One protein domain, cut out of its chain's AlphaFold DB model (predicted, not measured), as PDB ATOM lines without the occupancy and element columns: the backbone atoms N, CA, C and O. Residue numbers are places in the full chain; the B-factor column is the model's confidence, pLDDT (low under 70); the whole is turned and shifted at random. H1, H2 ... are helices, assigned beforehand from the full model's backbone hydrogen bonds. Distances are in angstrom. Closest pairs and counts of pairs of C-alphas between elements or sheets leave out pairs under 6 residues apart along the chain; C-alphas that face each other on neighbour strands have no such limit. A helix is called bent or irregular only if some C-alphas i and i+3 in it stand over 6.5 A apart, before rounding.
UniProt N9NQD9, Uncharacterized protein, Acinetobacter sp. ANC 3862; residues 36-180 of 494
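Overview. This is residues 36 to 180 of the 494 residues of an uncharacterized protein of Acinetobacter sp. ANC 3862 (UniProt N9NQD9). Two long helices, H1 and H5, run side by side in opposite directions, and the short helix H3 crosses both and packs on them. H2 packs on the later part of H1, H4 sits by H1's last residues, H7 packs on H3, and H6 lies across the later part of H5; the long link between H5 and H6 loops out at one end, where residues 136 to 142 stick out. The printed part has 145 residues with seven named helices, H1 to H7 in chain order, and no named strand; the class is all helix. The whole is loose, with a radius of gyration of the C-alphas of 18.0 A and spans of 63 by 28 by 27 A.

Along the chain. H1 is residues 36 to 64, 41.7 A long, from C-alpha 36 at (-32.133, 49.901, 0.786). H2 is residues 70 to 83, 18.7 A, and H3 is residues 86 to 96, 15.2 A. H4 is residues 103 to 109, 9.7 A; it is neither bent nor irregular, but only just: C-alphas 106 and 109 are 6.1 A apart. H5 is residues 112 to 137, 37.9 A, and ends with C-alpha 137 at (-24.369, 59.808, 6.067). H6 is residues 158 to 168, 15.2 A. H7 is residues 173 to 176, 4.9 A, with C-alpha 176 at (-29.020, 38.071, 1.579).

Arrangement. H1 is the hub, touching four helices. With residues 54 to 61 alone it touches H2 at a steep tilt of 50 degrees, opposite ways; the closest C-alphas, of Val 54 and Leu 77, are 6.9 A apart. With residues 46 to 53 alone it touches H3, where the closest C-alphas, of Arg 50 and Leu 87, are 6.4 A apart. With residues 60 to 64 alone it touches H4, with the C-alphas of Leu 60 and Leu 109 closest at 5.9 A. With residues 41 to 52 alone it touches H5 at a shallow tilt of 27 degrees, opposite ways; the closest C-alphas, of Ala 45 and Trp 126, are 6.1 A apart. H3 touches H5 at a steep tilt of 66 degrees, the C-alphas of Ile 94 and Lys 123 closest at 5.3 A. H3 also touches H7, with the C-alphas of Asp 88 and Pro 174 closest at 5.4 A. H5 and H6 only just touch, with 3 pairs of C-alphas within 8 A, the closest being Leu 130 and Met 159 at 7.0 A; they are about perpendicular at 74 degrees. H1 and H6 are apart. In H1 to H6 every O i to N i+4 pair is within hydrogen-bond range; H7 is too short for such a pair.

Size, cuts and confidence. The C-alphas farthest apart, of Glu 68 and Pro 150, are 64.7 A apart. The printed part has no cut. The link from H5 to H6, residues 138 to 157, is long. The mean pLDDT of the printed part is 77.4, and 35 residues are under 70, among them residues 135 to 162.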
ATOM      1  N   PRO A  36     -32.543  49.805   2.192       75.69
ATOM      2  CA  PRO A  36     -32.133  49.901   0.786       75.69
ATOM      3  C   PRO A  36     -30.695  50.407   0.602       75.69
ATOM      4  O   PRO A  36     -29.913  49.791  -0.122       75.69
ATOM      5  N   ASP A  37     -30.321  51.483   1.298       75.75
ATOM      6  CA  ASP A  37     -28.973  52.064   1.234       75.75
ATOM      7  C   ASP A  37     -27.913  51.119   1.811       75.75
ATOM      8  O   ASP A  37     -26.888  50.849   1.181       75.75
ATOM      9  N   LEU A  38     -28.182  50.560   2.994       79.12
ATOM     10  CA  LEU A  38     -27.297  49.589   3.630       79.12
ATOM     11  C   LEU A  38     -27.157  48.330   2.762       79.12
ATOM     12  O   LEU A  38     -26.049  47.829   2.615       79.12
ATOM     13  N   PHE A  39     -28.228  47.841   2.132       86.44
ATOM     14  CA  PHE A  39     -28.148  46.733   1.177       86.44
ATOM     15  C   PHE A  39     -27.225  47.061  -0.005       86.44
ATOM     16  O   PHE A  39     -26.403  46.229  -0.389       86.44
ATOM     17  N   GLY A  40     -27.298  48.285  -0.542       85.31
ATOM     18  CA  GLY A  40     -26.375  48.772  -1.572       85.31
ATOM     19  C   GLY A  40     -24.911  48.750  -1.117       85.31
ATOM     20  O   GLY A  40     -24.052  48.219  -1.823       85.31
ATOM     21  N   VAL A  41     -24.631  49.251   0.089       86.12
ATOM     22  CA  VAL A  41     -23.282  49.248   0.681       86.12
ATOM     23  C   VAL A  41     -22.771  47.832   0.923       86.12
ATOM     24  O   VAL A  41     -21.633  47.531   0.573       86.12
ATOM     25  N   LEU A  42     -23.598  46.947   1.479       89.69
ATOM     26  CA  LEU A  42     -23.236  45.552   1.743       89.69
ATOM     27  C   LEU A  42     -22.927  44.790   0.446       89.69
ATOM     28  O   LEU A  42     -21.960  44.029   0.399       89.69
ATOM     29  N   ASN A  43     -23.700  45.023  -0.621       90.94
ATOM     30  CA  ASN A  43     -23.418  44.452  -1.940       90.94
ATOM     31  C   ASN A  43     -22.096  44.966  -2.509       90.94
ATOM     32  O   ASN A  43     -21.288  44.181  -3.002       90.94
ATOM     33  N   TRP A  44     -21.841  46.272  -2.416       90.56
ATOM     34  CA  TRP A  44     -20.582  46.840  -2.885       90.56
ATOM     35  C   TRP A  44     -19.379  46.325  -2.078       90.56
ATOM     36  O   TRP A  44     -18.370  45.923  -2.660       90.56
ATOM     37  N   ALA A  45     -19.508  46.234  -0.754       91.94
ATOM     38  CA  ALA A  45     -18.486  45.664   0.114       91.94
ATOM     39  C   ALA A  45     -18.214  44.185  -0.220       91.94
ATOM     40  O   ALA A  45     -17.053  43.773  -0.255       91.94
ATOM     41  N   ARG A  46     -19.251  43.390  -0.536       92.56
ATOM     42  CA  ARG A  46     -19.091  42.004  -1.016       92.56
ATOM     43  C   ARG A  46     -18.281  41.950  -2.311       92.56
ATOM     44  O   ARG A  46     -17.425  41.075  -2.434       92.56
ATOM     45  N   LEU A  47     -18.522  42.863  -3.254       92.19
ATOM     46  CA  LEU A  47     -17.776  42.919  -4.516       92.19
ATOM     47  C   LEU A  47     -16.291  43.252  -4.293       92.19
ATOM     48  O   LEU A  47     -15.441  42.539  -4.819       92.19
ATOM     49  N   ASP A  48     -15.961  44.248  -3.462       93.62
ATOM     50  CA  ASP A  48     -14.558  44.569  -3.126       93.62
ATOM     51  C   ASP A  48     -13.857  43.391  -2.426       93.62
ATOM     52  O   ASP A  48     -12.715  43.054  -2.746       93.62
ATOM     53  N   ILE A  49     -14.549  42.700  -1.512       94.06
ATOM     54  CA  ILE A  49     -14.027  41.474  -0.890       94.06
ATOM     55  C   ILE A  49     -13.768  40.394  -1.930       94.06
ATOM     56  O   ILE A  49     -12.705  39.770  -1.903       94.06
ATOM     57  N   ARG A  50     -14.723  40.152  -2.834       94.06
ATOM     58  CA  ARG A  50     -14.578  39.153  -3.893       94.06
ATOM     59  C   ARG A  50     -13.351  39.453  -4.741       94.06
ATOM     60  O   ARG A  50     -12.560  38.550  -4.976       94.06
ATOM     61  N   ASP A  51     -13.168  40.694  -5.166       94.19
ATOM     62  CA  ASP A  51     -12.063  41.061  -6.052       94.19
ATOM     63  C   ASP A  51     -10.701  40.894  -5.347       94.19
ATOM     64  O   ASP A  51      -9.734  40.405  -5.940       94.19
ATOM     65  N   ARG A  52     -10.628  41.186  -4.041       94.94
ATOM     66  CA  ARG A  52      -9.442  40.899  -3.211       94.94
ATOM     67  C   ARG A  52      -9.194  39.405  -3.047       94.94
ATOM     68  O   ARG A  52      -8.048  38.970  -3.136       94.94
ATOM     69  N   LEU A  53     -10.253  38.629  -2.829       93.69
ATOM     70  CA  LEU A  53     -10.187  37.175  -2.719       93.69
ATOM     71  C   LEU A  53      -9.706  36.545  -4.032       93.69
ATOM     72  O   LEU A  53      -8.815  35.703  -4.002       93.69
ATOM     73  N   VAL A  54     -10.231  36.995  -5.177       94.56
ATOM     74  CA  VAL A  54      -9.785  36.580  -6.518       94.56
ATOM     75  C   VAL A  54      -8.297  36.850  -6.686       94.56
ATOM     76  O   VAL A  54      -7.566  35.953  -7.098       94.56
ATOM     77  N   LYS A  55      -7.834  38.057  -6.347       95.25
ATOM     78  CA  LYS A  55      -6.421  38.422  -6.481       95.25
ATOM     79  C   LYS A  55      -5.520  37.521  -5.634       95.25
ATOM     80  O   LYS A  55      -4.566  36.953  -6.156       95.25
ATOM     81  N   TRP A  56      -5.857  37.348  -4.360       95.06
ATOM     82  CA  TRP A  56      -5.087  36.507  -3.445       95.06
ATOM     83  C   TRP A  56      -5.056  35.037  -3.884       95.06
ATOM     84  O   TRP A  56      -3.993  34.425  -3.924       95.06
ATOM     85  N   LEU A  57      -6.202  34.481  -4.292       93.31
ATOM     86  CA  LEU A  57      -6.262  33.123  -4.837       93.31
ATOM     87  C   LEU A  57      -5.460  32.989  -6.131       93.31
ATOM     88  O   LEU A  57      -4.821  31.966  -6.335       93.31
ATOM     89  N   THR A  58      -5.483  33.998  -7.001       93.75
ATOM     90  CA  THR A  58      -4.730  33.987  -8.262       93.75
ATOM     91  C   THR A  58      -3.233  33.858  -7.998       93.75
ATOM     92  O   THR A  58      -2.583  33.010  -8.605       93.75
ATOM     93  N   GLU A  59      -2.705  34.646  -7.060       93.19
ATOM     94  CA  GLU A  59      -1.298  34.592  -6.647       93.19
ATOM     95  C   GLU A  59      -0.939  33.191  -6.116       93.19
ATOM     96  O   GLU A  59      -0.023  32.553  -6.630       93.19
ATOM     97  N   LEU A  60      -1.733  32.650  -5.185       91.31
ATOM     98  CA  LEU A  60      -1.506  31.315  -4.616       91.31
ATOM     99  C   LEU A  60      -1.597  30.186  -5.652       91.31
ATOM    100  O   LEU A  60      -0.828  29.227  -5.609       91.31
ATOM    101  N   LEU A  61      -2.562  30.268  -6.565       89.56
ATOM    102  CA  LEU A  61      -2.790  29.244  -7.577       89.56
ATOM    103  C   LEU A  61      -1.658  29.209  -8.600       89.56
ATOM    104  O   LEU A  61      -1.250  28.117  -8.980       89.56
ATOM    105  N   ILE A  62      -1.156  30.369  -9.030       89.12
ATOM    106  CA  ILE A  62      -0.023  30.462  -9.960       89.12
ATOM    107  C   ILE A  62       1.268  29.960  -9.300       89.12
ATOM    108  O   ILE A  62       2.079  29.320  -9.960       89.12
ATOM    109  N   GLU A  63       1.458  30.206  -8.000       87.38
ATOM    110  CA  GLU A  63       2.621  29.695  -7.262       87.38
ATOM    111  C   GLU A  63       2.618  28.165  -7.105       87.38
ATOM    112  O   GLU A  63       3.682  27.554  -6.994       87.38
ATOM    113  N   ARG A  64       1.434  27.539  -7.052       83.25
ATOM    114  CA  ARG A  64       1.273  26.115  -6.706       83.25
ATOM    115  C   ARG A  64       0.989  25.197  -7.886       83.25
ATOM    116  O   ARG A  64       1.314  24.016  -7.799       83.25
ATOM    117  N   ASN A  65       0.377  25.712  -8.949       82.56
ATOM    118  CA  ASN A  65      -0.099  24.919 -10.075       82.56
ATOM    119  C   ASN A  65       0.444  25.462 -11.401       82.56
ATOM    120  O   ASN A  65       0.582  26.669 -11.590       82.56
ATOM    121  N   GLU A  66       0.657  24.562 -12.357       82.69
ATOM    122  CA  GLU A  66       0.908  24.923 -13.750       82.69
ATOM    123  C   GLU A  66      -0.425  24.984 -14.506       82.69
ATOM    124  O   GLU A  66      -1.204  24.030 -14.486       82.69
ATOM    125  N   TYR A  67      -0.696  26.107 -15.171       84.69
ATOM    126  CA  TYR A  67      -1.878  26.278 -16.016       84.69
ATOM    127  C   TYR A  67      -1.465  26.360 -17.478       84.69
ATOM    128  O   TYR A  67      -0.582  27.137 -17.836       84.69
ATOM    129  N   GLU A  68      -2.146  25.609 -18.344       80.62
ATOM    130  CA  GLU A  68      -1.874  25.634 -19.785       80.62
ATOM    131  C   GLU A  68      -2.379  26.932 -20.431       80.62
ATOM    132  O   GLU A  68      -1.873  27.363 -21.465       80.62
ATOM    133  N   ASN A  69      -3.411  27.549 -19.844       86.50
ATOM    134  CA  ASN A  69      -3.989  28.809 -20.301       86.50
ATOM    135  C   ASN A  69      -4.772  29.526 -19.188       86.50
ATOM    136  O   ASN A  69      -5.141  28.942 -18.167       86.50
ATOM    137  N   GLU A  70      -5.084  30.799 -19.429       87.88
ATOM    138  CA  GLU A  70      -5.849  31.636 -18.502       87.88
ATOM    139  C   GLU A  70      -7.267  31.099 -18.246       87.88
ATOM    140  O   GLU A  70      -7.767  31.197 -17.129       87.88
ATOM    141  N   GLN A  71      -7.904  30.459 -19.233       89.12
ATOM    142  CA  GLN A  71      -9.246  29.886 -19.072       89.12
ATOM    143  C   GLN A  71      -9.275  28.803 -17.981       89.12
ATOM    144  O   GLN A  71     -10.235  28.727 -17.214       89.12
ATOM    145  N   GLN A  72      -8.233  27.971 -17.886       83.69
ATOM    146  CA  GLN A  72      -8.120  26.953 -16.838       83.69
ATOM    147  C   GLN A  72      -7.994  27.586 -15.449       83.69
ATOM    148  O   GLN A  72      -8.704  27.171 -14.532       83.69
ATOM    149  N   LEU A  73      -7.161  28.619 -15.307       86.56
ATOM    150  CA  LEU A  73      -7.030  29.381 -14.063       86.56
ATOM    151  C   LEU A  73      -8.363  30.033 -13.666       86.56
ATOM    152  O   LEU A  73      -8.800  29.892 -12.526       86.56
ATOM    153  N   GLN A  74      -9.048  30.682 -14.612       87.44
ATOM    154  CA  GLN A  74     -10.355  31.301 -14.380       87.44
ATOM    155  C   GLN A  74     -11.397  30.268 -13.938       87.44
ATOM    156  O   GLN A  74     -12.089  30.475 -12.946       87.44
ATOM    157  N   ASN A  75     -11.473  29.111 -14.600       79.38
ATOM    158  CA  ASN A  75     -12.376  28.032 -14.191       79.38
ATOM    159  C   ASN A  75     -12.060  27.519 -12.775       79.38
ATOM    160  O   ASN A  75     -12.979  27.207 -12.011       79.38
ATOM    161  N   HIS A  76     -10.779  27.457 -12.403       82.56
ATOM    162  CA  HIS A  76     -10.366  27.048 -11.066       82.56
ATOM    163  C   HIS A  76     -10.765  28.084 -10.005       82.56
ATOM    164  O   HIS A  76     -11.344  27.727  -8.979       82.56
ATOM    165  N   LEU A  77     -10.558  29.374 -10.287       85.50
ATOM    166  CA  LEU A  77     -11.009  30.478  -9.436       85.50
ATOM    167  C   LEU A  77     -12.528  30.463  -9.244       85.50
ATOM    168  O   LEU A  77     -12.999  30.535  -8.111       85.50
ATOM    169  N   LEU A  78     -13.293  30.309 -10.330       80.50
ATOM    170  CA  LEU A  78     -14.755  30.214 -10.275       80.50
ATOM    171  C   LEU A  78     -15.209  29.022  -9.429       80.50
ATOM    172  O   LEU A  78     -16.138  29.149  -8.635       80.50
ATOM    173  N   THR A  79     -14.521  27.885  -9.552       79.00
ATOM    174  CA  THR A  79     -14.786  26.704  -8.725       79.00
ATOM    175  C   THR A  79     -14.586  27.032  -7.245       79.00
ATOM    176  O   THR A  79     -15.469  26.767  -6.435       79.00
ATOM    177  N   ILE A  80     -13.468  27.660  -6.871       81.88
ATOM    178  CA  ILE A  80     -13.183  27.973  -5.464       81.88
ATOM    179  C   ILE A  80     -14.141  29.029  -4.902       81.88
ATOM    180  O   ILE A  80     -14.645  28.896  -3.786       81.88
ATOM    181  N   ILE A  81     -14.433  30.074  -5.667       82.88
ATOM    182  CA  ILE A  81     -15.254  31.184  -5.186       82.88
ATOM    183  C   ILE A  81     -16.732  30.799  -5.127       82.88
ATOM    184  O   ILE A  81     -17.374  31.059  -4.109       82.88
ATOM    185  N   PHE A  82     -17.259  30.165  -6.180       75.00
ATOM    186  CA  PHE A  82     -18.696  29.934  -6.343       75.00
ATOM    187  C   PHE A  82     -19.120  28.497  -6.027       75.00
ATOM    188  O   PHE A  82     -20.071  28.316  -5.273       75.00
ATOM    189  N   GLU A  83     -18.419  27.470  -6.527       72.06
ATOM    190  CA  GLU A  83     -18.793  26.071  -6.233       72.06
ATOM    191  C   GLU A  83     -18.440  25.691  -4.784       72.06
ATOM    192  O   GLU A  83     -19.270  25.134  -4.068       72.06
ATOM    193  N   ARG A  84     -17.235  26.052  -4.314       73.81
ATOM    194  CA  ARG A  84     -16.791  25.836  -2.920       73.81
ATOM    195  C   ARG A  84     -17.274  26.927  -1.958       73.81
ATOM    196  O   ARG A  84     -17.081  26.816  -0.745       73.81
ATOM    197  N   ARG A  85     -17.920  27.969  -2.496       78.75
ATOM    198  CA  ARG A  85     -18.545  29.079  -1.759       78.75
ATOM    199  C   ARG A  85     -17.591  29.802  -0.802       78.75
ATOM    200  O   ARG A  85     -18.002  30.232   0.277       78.75
ATOM    201  N   LEU A  86     -16.315  29.949  -1.174       85.31
ATOM    202  CA  LEU A  86     -15.316  30.579  -0.305       85.31
ATOM    203  C   LEU A  86     -15.685  32.024   0.056       85.31
ATOM    204  O   LEU A  86     -15.488  32.439   1.195       85.31
ATOM    205  N   LEU A  87     -16.276  32.774  -0.880       88.31
ATOM    206  CA  LEU A  87     -16.753  34.132  -0.609       88.31
ATOM    207  C   LEU A  87     -17.842  34.142   0.473       88.31
ATOM    208  O   LEU A  87     -17.805  34.974   1.376       88.31
ATOM    209  N   ASP A  88     -18.771  33.187   0.439       85.06
ATOM    210  CA  ASP A  88     -19.806  33.080   1.466       85.06
ATOM    211  C   ASP A  88     -19.190  32.747   2.827       85.06
ATOM    212  O   ASP A  88     -19.566  33.376   3.812       85.06
ATOM    213  N   LYS A  89     -18.185  31.855   2.884       84.12
ATOM    214  CA  LYS A  89     -17.416  31.553   4.108       84.12
ATOM    215  C   LYS A  89     -16.711  32.789   4.678       84.12
ATOM    216  O   LYS A  89     -16.696  32.972   5.896       84.12
ATOM    217  N   VAL A  90     -16.179  33.670   3.827       89.31
ATOM    218  CA  VAL A  90     -15.640  34.972   4.263       89.31
ATOM    219  C   VAL A  90     -16.741  35.820   4.902       89.31
ATOM    220  O   VAL A  90     -16.540  36.363   5.987       89.31
ATOM    221  N   ILE A  91     -17.926  35.904   4.290       88.75
ATOM    222  CA  ILE A  91     -19.050  36.656   4.871       88.75
ATOM    223  C   ILE A  91     -19.536  36.019   6.185       88.75
ATOM    224  O   ILE A  91     -19.879  36.741   7.127       88.75
ATOM    225  N   VAL A  92     -19.515  34.686   6.312       83.44
ATOM    226  CA  VAL A  92     -19.769  33.998   7.593       83.44
ATOM    227  C   VAL A  92     -18.783  34.470   8.656       83.44
ATOM    228  O   VAL A  92     -19.190  34.839   9.758       83.44
ATOM    229  N   TYR A  93     -17.492  34.494   8.328       86.00
ATOM    230  CA  TYR A  93     -16.462  34.944   9.256       86.00
ATOM    231  C   TYR A  93     -16.663  36.404   9.670       86.00
ATOM    232  O   TYR A  93     -16.613  36.719  10.856       86.00
ATOM    233  N   ILE A  94     -16.973  37.284   8.721       85.50
ATOM    234  CA  ILE A  94     -17.240  38.702   8.987       85.50
ATOM    235  C   ILE A  94     -18.418  38.878   9.947       85.50
ATOM    236  O   ILE A  94     -18.346  39.688  10.869       85.50
ATOM    237  N   THR A  95     -19.488  38.105   9.753       77.50
ATOM    238  CA  THR A  95     -20.713  38.222  10.556       77.50
ATOM    239  C   THR A  95     -20.634  37.556  11.920       77.50
ATOM    240  O   THR A  95     -21.303  38.003  12.847       77.50
ATOM    241  N   THR A  96     -19.874  36.470  12.054       75.25
ATOM    242  CA  THR A  96     -19.907  35.621  13.258       75.25
ATOM    243  C   THR A  96     -18.589  35.575  14.023       75.25
ATOM    244  O   THR A  96     -18.552  35.060  15.138       75.25
ATOM    245  N   GLY A  97     -17.491  36.037  13.420       76.06
ATOM    246  CA  GLY A  97     -16.130  35.854  13.926       76.06
ATOM    247  C   GLY A  97     -15.638  34.401  13.903       76.06
ATOM    248  O   GLY A  97     -14.487  34.146  14.254       76.06
ATOM    249  N   LYS A  98     -16.477  33.439  13.494       77.75
ATOM    250  CA  LYS A  98     -16.126  32.019  13.406       77.75
ATOM    251  C   LYS A  98     -15.635  31.707  12.002       77.75
ATOM    252  O   LYS A  98     -16.307  32.024  11.025       77.75
ATOM    253  N   ILE A  99     -14.468  31.082  11.908       73.69
ATOM    254  CA  ILE A  99     -13.878  30.717  10.625       73.69
ATOM    255  C   ILE A  99     -14.325  29.309  10.223       73.69
ATOM    256  O   ILE A  99     -14.301  28.386  11.037       73.69
ATOM    257  N   ASP A 100     -14.765  29.171   8.975       70.75
ATOM    258  CA  ASP A 100     -14.986  27.884   8.318       70.75
ATOM    259  C   ASP A 100     -13.857  27.694   7.303       70.75
ATOM    260  O   ASP A 100     -13.743  28.445   6.325       70.75
ATOM    261  N   TYR A 101     -12.962  26.753   7.591       70.69
ATOM    262  CA  TYR A 101     -11.786  26.521   6.768       70.69
ATOM    263  C   TYR A 101     -12.178  25.783   5.494       70.69
ATOM    264  O   TYR A 101     -12.878  24.770   5.504       70.69
ATOM    265  N   ASP A 102     -11.723  26.305   4.361       75.25
ATOM    266  CA  ASP A 102     -11.844  25.590   3.108       75.25
ATOM    267  C   ASP A 102     -10.697  24.594   2.953       75.25
ATOM    268  O   ASP A 102      -9.559  24.992   2.723       75.25
ATOM    269  N   GLU A 103     -11.023  23.304   3.066       68.38
ATOM    270  CA  GLU A 103     -10.043  22.215   3.118       68.38
ATOM    271  C   GLU A 103      -9.031  22.270   1.967       68.38
ATOM    272  O   GLU A 103      -7.826  22.234   2.210       68.38
ATOM    273  N   TYR A 104      -9.503  22.456   0.730       73.81
ATOM    274  CA  TYR A 104      -8.636  22.552  -0.443       73.81
ATOM    275  C   TYR A 104      -7.649  23.713  -0.329       73.81
ATOM    276  O   TYR A 104      -6.457  23.537  -0.583       73.81
ATOM    277  N   VAL A 105      -8.134  24.895   0.062       78.44
ATOM    278  CA  VAL A 105      -7.293  26.085   0.206       78.44
ATOM    279  C   VAL A 105      -6.264  25.874   1.319       78.44
ATOM    280  O   VAL A 105      -5.083  26.144   1.102       78.44
ATOM    281  N   THR A 106      -6.677  25.342   2.473       78.44
ATOM    282  CA  THR A 106      -5.792  25.150   3.636       78.44
ATOM    283  C   THR A 106      -4.810  23.984   3.503       78.44
ATOM    284  O   THR A 106      -3.753  24.001   4.124       78.44
ATOM    285  N   GLN A 107      -5.137  22.958   2.713       74.69
ATOM    286  CA  GLN A 107      -4.249  21.811   2.496       74.69
ATOM    287  C   GLN A 107      -3.290  22.031   1.322       74.69
ATOM    288  O   GLN A 107      -2.136  21.610   1.389       74.69
ATOM    289  N   ASN A 108      -3.739  22.697   0.250       75.88
ATOM    290  CA  ASN A 108      -2.986  22.734  -1.009       75.88
ATOM    291  C   ASN A 108      -2.385  24.101  -1.338       75.88
ATOM    292  O   ASN A 108      -1.344  24.163  -1.992       75.88
ATOM    293  N   LEU A 109      -3.017  25.195  -0.905       82.31
ATOM    294  CA  LEU A 109      -2.615  26.539  -1.327       82.31
ATOM    295  C   LEU A 109      -1.834  27.276  -0.237       82.31
ATOM    296  O   LEU A 109      -0.740  27.789  -0.488       82.31
ATOM    297  N   VAL A 110      -2.362  27.307   0.986       88.00
ATOM    298  CA  VAL A 110      -1.881  28.196   2.049       88.00
ATOM    299  C   VAL A 110      -2.067  27.577   3.435       88.00
ATOM    300  O   VAL A 110      -2.970  26.778   3.630       88.00
ATOM    301  N   THR A 111      -1.225  27.941   4.409       86.38
ATOM    302  CA  THR A 111      -1.375  27.452   5.790       86.38
ATOM    303  C   THR A 111      -2.600  28.058   6.475       86.38
ATOM    304  O   THR A 111      -3.063  29.144   6.111       86.38
ATOM    305  N   THR A 112      -3.103  27.380   7.506       84.38
ATOM    306  CA  THR A 112      -4.246  27.824   8.314       84.38
ATOM    307  C   THR A 112      -4.023  29.211   8.928       84.38
ATOM    308  O   THR A 112      -4.949  30.021   8.953       84.38
ATOM    309  N   GLU A 113      -2.798  29.534   9.366       87.62
ATOM    310  CA  GLU A 113      -2.469  30.851   9.928       87.62
ATOM    311  C   GLU A 113      -2.621  31.957   8.883       87.62
ATOM    312  O   GLU A 113      -3.341  32.926   9.107       87.62
ATOM    313  N   LYS A 114      -2.016  31.783   7.702       89.81
ATOM    314  CA  LYS A 114      -2.105  32.758   6.606       89.81
ATOM    315  C   LYS A 114      -3.533  32.896   6.066       89.81
ATOM    316  O   LYS A 114      -3.936  33.987   5.668       89.81
ATOM    317  N   TYR A 115      -4.308  31.811   6.062       88.00
ATOM    318  CA  TYR A 115      -5.733  31.842   5.722       88.00
ATOM    319  C   TYR A 115      -6.517  32.727   6.703       88.00
ATOM    320  O   TYR A 115      -7.281  33.598   6.282       88.00
ATOM    321  N   LEU A 116      -6.291  32.546   8.009       89.56
ATOM    322  CA  LEU A 116      -6.918  33.350   9.059       89.56
ATOM    323  C   LEU A 116      -6.488  34.823   8.993       89.56
ATOM    324  O   LEU A 116      -7.346  35.700   9.073       89.56
ATOM    325  N   GLU A 117      -5.195  35.104   8.813       93.44
ATOM    326  CA  GLU A 117      -4.676  36.468   8.636       93.44
ATOM    327  C   GLU A 117      -5.363  37.172   7.458       93.44
ATOM    328  O   GLU A 117      -5.813  38.312   7.582       93.44
ATOM    329  N   PHE A 118      -5.523  36.481   6.325       94.56
ATOM    330  CA  PHE A 118      -6.205  37.050   5.170       94.56
ATOM    331  C   PHE A 118      -7.692  37.321   5.442       94.56
ATOM    332  O   PHE A 118      -8.197  38.398   5.119       94.56
ATOM    333  N   PHE A 119      -8.397  36.402   6.107       93.81
ATOM    334  CA  PHE A 119      -9.794  36.605   6.509       93.81
ATOM    335  C   PHE A 119      -9.953  37.795   7.471       93.81
ATOM    336  O   PHE A 119     -10.898  38.577   7.333       93.81
ATOM    337  N   GLN A 120      -9.011  37.993   8.399       94.38
ATOM    338  CA  GLN A 120      -8.974  39.166   9.280       94.38
ATOM    339  C   GLN A 120      -8.802  40.473   8.494       94.38
ATOM    340  O   GLN A 120      -9.484  41.456   8.790       94.38
ATOM    341  N   LEU A 121      -7.950  40.486   7.461       94.62
ATOM    342  CA  LEU A 121      -7.787  41.645   6.575       94.62
ATOM    343  C   LEU A 121      -9.080  41.973   5.817       94.62
ATOM    344  O   LEU A 121      -9.464  43.142   5.738       94.62
ATOM    345  N   LEU A 122      -9.773  40.958   5.291       94.69
ATOM    346  CA  LEU A 122     -11.061  41.142   4.612       94.69
ATOM    347  C   LEU A 122     -12.136  41.674   5.566       94.69
ATOM    348  O   LEU A 122     -12.896  42.567   5.192       94.69
ATOM    349  N   LYS A 123     -12.158  41.197   6.816       92.06
ATOM    350  CA  LYS A 123     -13.048  41.736   7.851       92.06
ATOM    351  C   LYS A 123     -12.742  43.200   8.161       92.06
ATOM    352  O   LYS A 123     -13.654  44.015   8.151       92.06
ATOM    353  N   ALA A 124     -11.480  43.565   8.370       90.56
ATOM    354  CA  ALA A 124     -11.113  44.961   8.620       90.56
ATOM    355  C   ALA A 124     -11.509  45.890   7.454       90.56
ATOM    356  O   ALA A 124     -11.890  47.041   7.669       90.56
ATOM    357  N   GLN A 125     -11.438  45.392   6.216       90.88
ATOM    358  CA  GLN A 125     -11.887  46.117   5.030       90.88
ATOM    359  C   GLN A 125     -13.411  46.299   5.008       90.88
ATOM    360  O   GLN A 125     -13.887  47.402   4.747       90.88
ATOM    361  N   TRP A 126     -14.170  45.247   5.320       89.94
ATOM    362  CA  TRP A 126     -15.622  45.323   5.475       89.94
ATOM    363  C   TRP A 126     -16.038  46.331   6.545       89.94
ATOM    364  O   TRP A 126     -16.898  47.180   6.303       89.94
ATOM    365  N   ASP A 127     -15.382  46.271   7.706       85.88
ATOM    366  CA  ASP A 127     -15.630  47.174   8.826       85.88
ATOM    367  C   ASP A 127     -15.387  48.631   8.404       85.88
ATOM    368  O   ASP A 127     -16.195  49.502   8.713       85.88
ATOM    369  N   ARG A 128     -14.352  48.903   7.593       85.69
ATOM    370  CA  ARG A 128     -14.097  50.245   7.040       85.69
ATOM    371  C   ARG A 128     -15.217  50.736   6.123       85.69
ATOM    372  O   ARG A 128     -15.571  51.909   6.197       85.69
ATOM    373  N   HIS A 129     -15.767  49.874   5.268       85.75
ATOM    374  CA  HIS A 129     -16.872  50.243   4.371       85.75
ATOM    375  C   HIS A 129     -18.127  50.626   5.150       85.75
ATOM    376  O   HIS A 129     -18.766  51.632   4.842       85.75
ATOM    377  N   LEU A 130     -18.447  49.857   6.194       79.62
ATOM    378  CA  LEU A 130     -19.564  50.166   7.081       79.62
ATOM    379  C   LEU A 130     -19.312  51.443   7.883       79.62
ATOM    380  O   LEU A 130     -20.190  52.303   7.919       79.62
ATOM    381  N   SER A 131     -18.121  51.616   8.460       77.50
ATOM    382  CA  SER A 131     -17.761  52.855   9.159       77.50
ATOM    383  C   SER A 131     -17.877  54.067   8.245       77.50
ATOM    384  O   SER A 131     -18.490  55.049   8.634       77.50
ATOM    385  N   HIS A 132     -17.390  53.986   7.005       79.25
ATOM    386  CA  HIS A 132     -17.498  55.085   6.048       79.25
ATOM    387  C   HIS A 132     -18.954  55.423   5.702       79.25
ATOM    388  O   HIS A 132     -19.310  56.599   5.636       79.25
ATOM    389  N   TYR A 133     -19.812  54.415   5.512       76.38
ATOM    390  CA  TYR A 133     -21.250  54.630   5.330       76.38
ATOM    391  C   TYR A 133     -21.859  55.392   6.514       76.38
ATOM    392  O   TYR A 133     -22.612  56.342   6.311       76.38
ATOM    393  N   PHE A 134     -21.482  55.025   7.741       70.88
ATOM    394  CA  PHE A 134     -21.932  55.721   8.942       70.88
ATOM    395  C   PHE A 134     -21.304  57.111   9.116       70.88
ATOM    396  O   PHE A 134     -21.969  58.024   9.565       70.88
ATOM    397  N   GLU A 135     -20.056  57.330   8.729       69.69
ATOM    398  CA  GLU A 135     -19.406  58.640   8.864       69.69
ATOM    399  C   GLU A 135     -19.890  59.652   7.818       69.69
ATOM    400  O   GLU A 135     -19.977  60.842   8.101       69.69
ATOM    401  N   THR A 136     -20.188  59.201   6.598       67.69
ATOM    402  CA  THR A 136     -20.591  60.089   5.492       67.69
ATOM    403  C   THR A 136     -22.061  60.463   5.514       67.69
ATOM    404  O   THR A 136     -22.420  61.549   5.065       67.69
ATOM    405  N   ARG A 137     -22.923  59.566   5.997       61.22
ATOM    406  CA  ARG A 137     -24.369  59.808   6.067       61.22
ATOM    407  C   ARG A 137     -24.806  60.413   7.404       61.22
ATOM    408  O   ARG A 137     -25.913  60.930   7.477       61.22
ATOM    409  N   TYR A 138     -23.968  60.351   8.439       55.88
ATOM    410  CA  TYR A 138     -24.329  60.719   9.806       55.88
ATOM    411  C   TYR A 138     -23.282  61.713  10.313       55.88
ATOM    412  O   TYR A 138     -22.204  61.330  10.763       55.88
ATOM    413  N   ASP A 139     -23.589  62.997  10.138       47.12
ATOM    414  CA  ASP A 139     -22.655  64.103  10.331       47.12
ATOM    415  C   ASP A 139     -21.963  64.072  11.708       47.12
ATOM    416  O   ASP A 139     -22.517  63.683  12.745       47.12
ATOM    417  N   GLN A 140     -20.695  64.458  11.680       50.94
ATOM    418  CA  GLN A 140     -19.720  64.321  12.748       50.94
ATOM    419  C   GLN A 140     -20.106  65.205  13.947       50.94
ATOM    420  O   GLN A 140     -20.039  66.420  13.829       50.94
ATOM    421  N   GLN A 141     -20.458  64.616  15.103       41.09
ATOM    422  CA  GLN A 141     -19.979  64.992  16.462       41.09
ATOM    423  C   GLN A 141     -20.889  64.525  17.615       41.09
ATOM    424  O   GLN A 141     -20.356  64.206  18.677       41.09
ATOM    425  N   GLU A 142     -22.204  64.380  17.427       44.72
ATOM    426  CA  GLU A 142     -23.113  63.904  18.497       44.72
ATOM    427  C   GLU A 142     -23.478  62.411  18.371       44.72
ATOM    428  O   GLU A 142     -23.628  61.720  19.373       44.72
ATOM    429  N   TYR A 143     -23.509  61.861  17.153       43.47
ATOM    430  CA  TYR A 143     -23.983  60.493  16.873       43.47
ATOM    431  C   TYR A 143     -23.088  59.359  17.404       43.47
ATOM    432  O   TYR A 143     -23.575  58.269  17.699       43.47
ATOM    433  N   PHE A 144     -21.782  59.606  17.553       40.78
ATOM    434  CA  PHE A 144     -20.833  58.656  18.155       40.78
ATOM    435  C   PHE A 144     -20.657  58.866  19.668       40.78
ATOM    436  O   PHE A 144     -19.970  58.082  20.331       40.78
ATOM    437  N   GLN A 145     -21.279  59.901  20.241       40.03
ATOM    438  CA  GLN A 145     -21.223  60.183  21.668       40.03
ATOM    439  C   GLN A 145     -22.542  59.772  22.330       40.03
ATOM    440  O   GLN A 145     -23.479  60.546  22.445       40.03
ATOM    441  N   SER A 146     -22.553  58.542  22.855       41.19
ATOM    442  CA  SER A 146     -23.475  58.047  23.899       41.19
ATOM    443  C   SER A 146     -24.962  57.938  23.545       41.19
ATOM    444  O   SER A 146     -25.738  58.868  23.727       41.19
ATOM    445  N   VAL A 147     -25.383  56.712  23.226       40.88
ATOM    446  CA  VAL A 147     -26.726  56.235  23.574       40.88
ATOM    447  C   VAL A 147     -26.618  55.596  24.958       40.88
ATOM    448  O   VAL A 147     -25.962  54.562  25.111       40.88
ATOM    449  N   ASP A 148     -27.193  56.236  25.975       38.53
ATOM    450  CA  ASP A 148     -27.260  55.678  27.326       38.53
ATOM    451  C   ASP A 148     -28.382  54.635  27.398       38.53
ATOM    452  O   ASP A 148     -29.565  54.946  27.244       38.53
ATOM    453  N   PHE A 149     -28.021  53.376  27.655       41.44
ATOM    454  CA  PHE A 149     -29.003  52.364  28.030       41.44
ATOM    455  C   PHE A 149     -29.500  52.629  29.463       41.44
ATOM    456  O   PHE A 149     -28.706  53.037  30.314       41.44
ATOM    457  N   PRO A 150     -30.768  52.310  29.800       39.25
ATOM    458  CA  PRO A 150     -31.344  52.568  31.130       39.25
ATOM    459  C   PRO A 150     -30.643  51.836  32.291       39.25
ATOM    460  O   PRO A 150     -30.986  52.060  33.449       39.25
ATOM    461  N   ASN A 151     -29.680  50.960  31.981       36.69
ATOM    462  CA  ASN A 151     -29.063  50.020  32.910       36.69
ATOM    463  C   ASN A 151     -27.559  50.289  33.125       36.69
ATOM    464  O   ASN A 151     -26.916  49.546  33.858       36.69
ATOM    465  N   GLY A 152     -26.978  51.308  32.479       41.03
ATOM    466  CA  GLY A 152     -25.538  51.592  32.579       41.03
ATOM    467  C   GLY A 152     -24.622  50.576  31.875       41.03
ATOM    468  O   GLY A 152     -23.413  50.593  32.099       41.03
ATOM    469  N   GLU A 153     -25.164  49.701  31.022       40.41
ATOM    470  CA  GLU A 153     -24.373  48.765  30.215       40.41
ATOM    471  C   GLU A 153     -23.936  49.381  28.872       40.41
ATOM    472  O   GLU A 153     -24.565  50.298  28.348       40.41
ATOM    473  N   ARG A 154     -22.786  48.901  28.378       46.38
ATOM    474  CA  ARG A 154     -21.912  49.489  27.343       46.38
ATOM    475  C   ARG A 154     -22.616  50.139  26.141       46.38
ATOM    476  O   ARG A 154     -23.523  49.579  25.538       46.38
ATOM    477  N   LYS A 155     -22.027  51.265  25.711       50.19
ATOM    478  CA  LYS A 155     -22.252  51.939  24.422       50.19
ATOM    479  C   LYS A 155     -22.107  50.935  23.267       50.19
ATOM    480  O   LYS A 155     -21.052  50.319  23.141       50.19
ATOM    481  N   CYS A 156     -23.147  50.803  22.446       50.53
ATOM    482  CA  CYS A 156     -23.168  49.983  21.235       50.53
ATOM    483  C   CYS A 156     -22.863  50.889  20.031       50.53
ATOM    484  O   CYS A 156     -23.498  51.931  19.867       50.53
ATOM    485  N   SER A 157     -21.868  50.542  19.221       58.56
ATOM    486  CA  SER A 157     -21.569  51.251  17.971       58.56
ATOM    487  C   SER A 157     -22.703  51.069  16.949       58.56
ATOM    488  O   SER A 157     -23.410  50.062  16.966       58.56
ATOM    489  N   ALA A 158     -22.867  52.005  16.005       56.50
ATOM    490  CA  ALA A 158     -23.866  51.887  14.929       56.50
ATOM    491  C   ALA A 158     -23.728  50.573  14.127       56.50
ATOM    492  O   ALA A 158     -24.711  49.994  13.664       56.50
ATOM    493  N   MET A 159     -22.501  50.061  14.029       63.75
ATOM    494  CA  MET A 159     -22.180  48.789  13.397       63.75
ATOM    495  C   MET A 159     -22.700  47.579  14.189       63.75
ATOM    496  O   MET A 159     -23.315  46.679  13.617       63.75
ATOM    497  N   GLU A 160     -22.505  47.566  15.507       65.38
ATOM    498  CA  GLU A 160     -23.071  46.535  16.386       65.38
ATOM    499  C   GLU A 160     -24.604  46.585  16.370       65.38
ATOM    500  O   GLU A 160     -25.259  45.547  16.311       65.38
ATOM    501  N   ALA A 161     -25.192  47.780  16.308       63.78
ATOM    502  CA  ALA A 161     -26.633  47.955  16.187       63.78
ATOM    503  C   ALA A 161     -27.203  47.377  14.874       63.78
ATOM    504  O   ALA A 161     -28.228  46.692  14.901       63.78
ATOM    505  N   VAL A 162     -26.523  47.562  13.733       68.62
ATOM    506  CA  VAL A 162     -26.892  46.904  12.464       68.62
ATOM    507  C   VAL A 162     -26.847  45.388  12.589       68.62
ATOM    508  O   VAL A 162     -27.793  44.708  12.187       68.62
ATOM    509  N   PHE A 163     -25.776  44.837  13.163       71.56
ATOM    510  CA  PHE A 163     -25.687  43.392  13.340       71.56
ATOM    511  C   PHE A 163     -26.731  42.856  14.318       71.56
ATOM    512  O   PHE A 163     -27.236  41.762  14.077       71.56
ATOM    513  N   ASN A 164     -27.115  43.614  15.344       67.31
ATOM    514  CA  ASN A 164     -28.203  43.247  16.249       67.31
ATOM    515  C   ASN A 164     -29.555  43.227  15.529       67.31
ATOM    516  O   ASN A 164     -30.360  42.328  15.752       67.31
ATOM    517  N   VAL A 165     -29.814  44.179  14.628       67.81
ATOM    518  CA  VAL A 165     -31.036  44.178  13.808       67.81
ATOM    519  C   VAL A 165     -31.045  42.992  12.844       67.81
ATOM    520  O   VAL A 165     -32.062  42.309  12.731       67.81
ATOM    521  N   ILE A 166     -29.917  42.707  12.187       73.81
ATOM    522  CA  ILE A 166     -29.757  41.517  11.341       73.81
ATOM    523  C   ILE A 166     -30.033  40.243  12.152       73.81
ATOM    524  O   ILE A 166     -30.762  39.370  11.694       73.81
ATOM    525  N   GLU A 167     -29.507  40.160  13.375       69.88
ATOM    526  CA  GLU A 167     -29.709  39.025  14.279       69.88
ATOM    527  C   GLU A 167     -31.162  38.846  14.695       69.88
ATOM    528  O   GLU A 167     -31.724  37.765  14.547       69.88
ATOM    529  N   LYS A 168     -31.780  39.920  15.189       66.50
ATOM    530  CA  LYS A 168     -33.136  39.910  15.739       66.50
ATOM    531  C   LYS A 168     -34.182  39.497  14.706       66.50
ATOM    532  O   LYS A 168     -35.199  38.920  15.073       66.50
ATOM    533  N   ASN A 169     -33.932  39.788  13.431       64.06
ATOM    534  CA  ASN A 169     -34.817  39.422  12.325       64.06
ATOM    535  C   ASN A 169     -34.478  38.058  11.697       64.06
ATOM    536  O   ASN A 169     -35.073  37.699  10.684       64.06
ATOM    537  N   GLY A 170     -33.526  37.299  12.255       69.00
ATOM    538  CA  GLY A 170     -33.112  36.005  11.701       69.00
ATOM    539  C   GLY A 170     -32.439  36.119  10.329       69.00
ATOM    540  O   GLY A 170     -32.388  35.155   9.567       69.00
ATOM    541  N   TRP A 171     -31.930  37.301   9.976       77.25
ATOM    542  CA  TRP A 171     -31.283  37.509   8.692       77.25
ATOM    543  C   TRP A 171     -29.841  37.024   8.715       77.25
ATOM    544  O   TRP A 171     -29.062  37.293   9.632       77.25
ATOM    545  N   TYR A 172     -29.462  36.348   7.636       79.94
ATOM    546  CA  TYR A 172     -28.122  35.817   7.463       79.94
ATOM    547  C   TYR A 172     -27.486  36.404   6.207       79.94
ATOM    548  O   TYR A 172     -27.962  36.154   5.101       79.94
ATOM    549  N   LEU A 173     -26.416  37.197   6.360       85.94
ATOM    550  CA  LEU A 173     -25.836  37.960   5.243       85.94
ATOM    551  C   LEU A 173     -25.426  37.108   4.030       85.94
ATOM    552  O   LEU A 173     -25.736  37.535   2.921       85.94
ATOM    553  N   PRO A 174     -24.821  35.911   4.174       84.44
ATOM    554  CA  PRO A 174     -24.552  35.042   3.024       84.44
ATOM    555  C   PRO A 174     -25.809  34.659   2.231       84.44
ATOM    556  O   PRO A 174     -25.736  34.410   1.035       84.44
ATOM    557  N   ASN A 175     -26.976  34.634   2.886       86.06
ATOM    558  CA  ASN A 175     -28.252  34.352   2.232       86.06
ATOM    559  C   ASN A 175     -28.919  35.604   1.655       86.06
ATOM    560  O   ASN A 175     -29.796  35.462   0.805       86.06
ATOM    561  N   LEU A 176     -28.514  36.798   2.091       88.19
ATOM    562  CA  LEU A 176     -29.020  38.071   1.579       88.19
ATOM    563  C   LEU A 176     -28.195  38.614   0.401       88.19
ATOM    564  O   LEU A 176     -28.736  39.290  -0.468       88.19
ATOM    565  N   LEU A 177     -26.894  38.331   0.371       89.38
ATOM    566  CA  LEU A 177     -25.948  38.879  -0.604       89.38
ATOM    567  C   LEU A 177     -25.566  37.798  -1.620       89.38
ATOM    568  O   LEU A 177     -24.522  37.159  -1.501       89.38
ATOM    569  N   VAL A 178     -26.452  37.568  -2.588       87.31
ATOM    570  CA  VAL A 178     -26.321  36.502  -3.592       87.31
ATOM    571  C   VAL A 178     -25.770  37.017  -4.922       87.31
ATOM    572  O   VAL A 178     -26.053  38.142  -5.322       87.31
ATOM    573  N   ASP A 179     -25.048  36.159  -5.647       82.81
ATOM    574  CA  ASP A 179     -24.471  36.476  -6.966       82.81
ATOM    575  C   ASP A 179     -25.377  36.055  -8.143       82.81
ATOM    576  O   ASP A 179     -24.920  35.907  -9.276       82.81
ATOM    577  N   TRP A 180     -26.669  35.837  -7.881       89.00
ATOM    578  CA  TRP A 180     -27.661  35.471  -8.889       89.00
ATOM    579  C   TRP A 180     -28.843  36.438  -8.881       89.00
ATOM    580  O   TRP A 180     -29.219  36.982  -7.843       89.00
TER     581      TRP A 180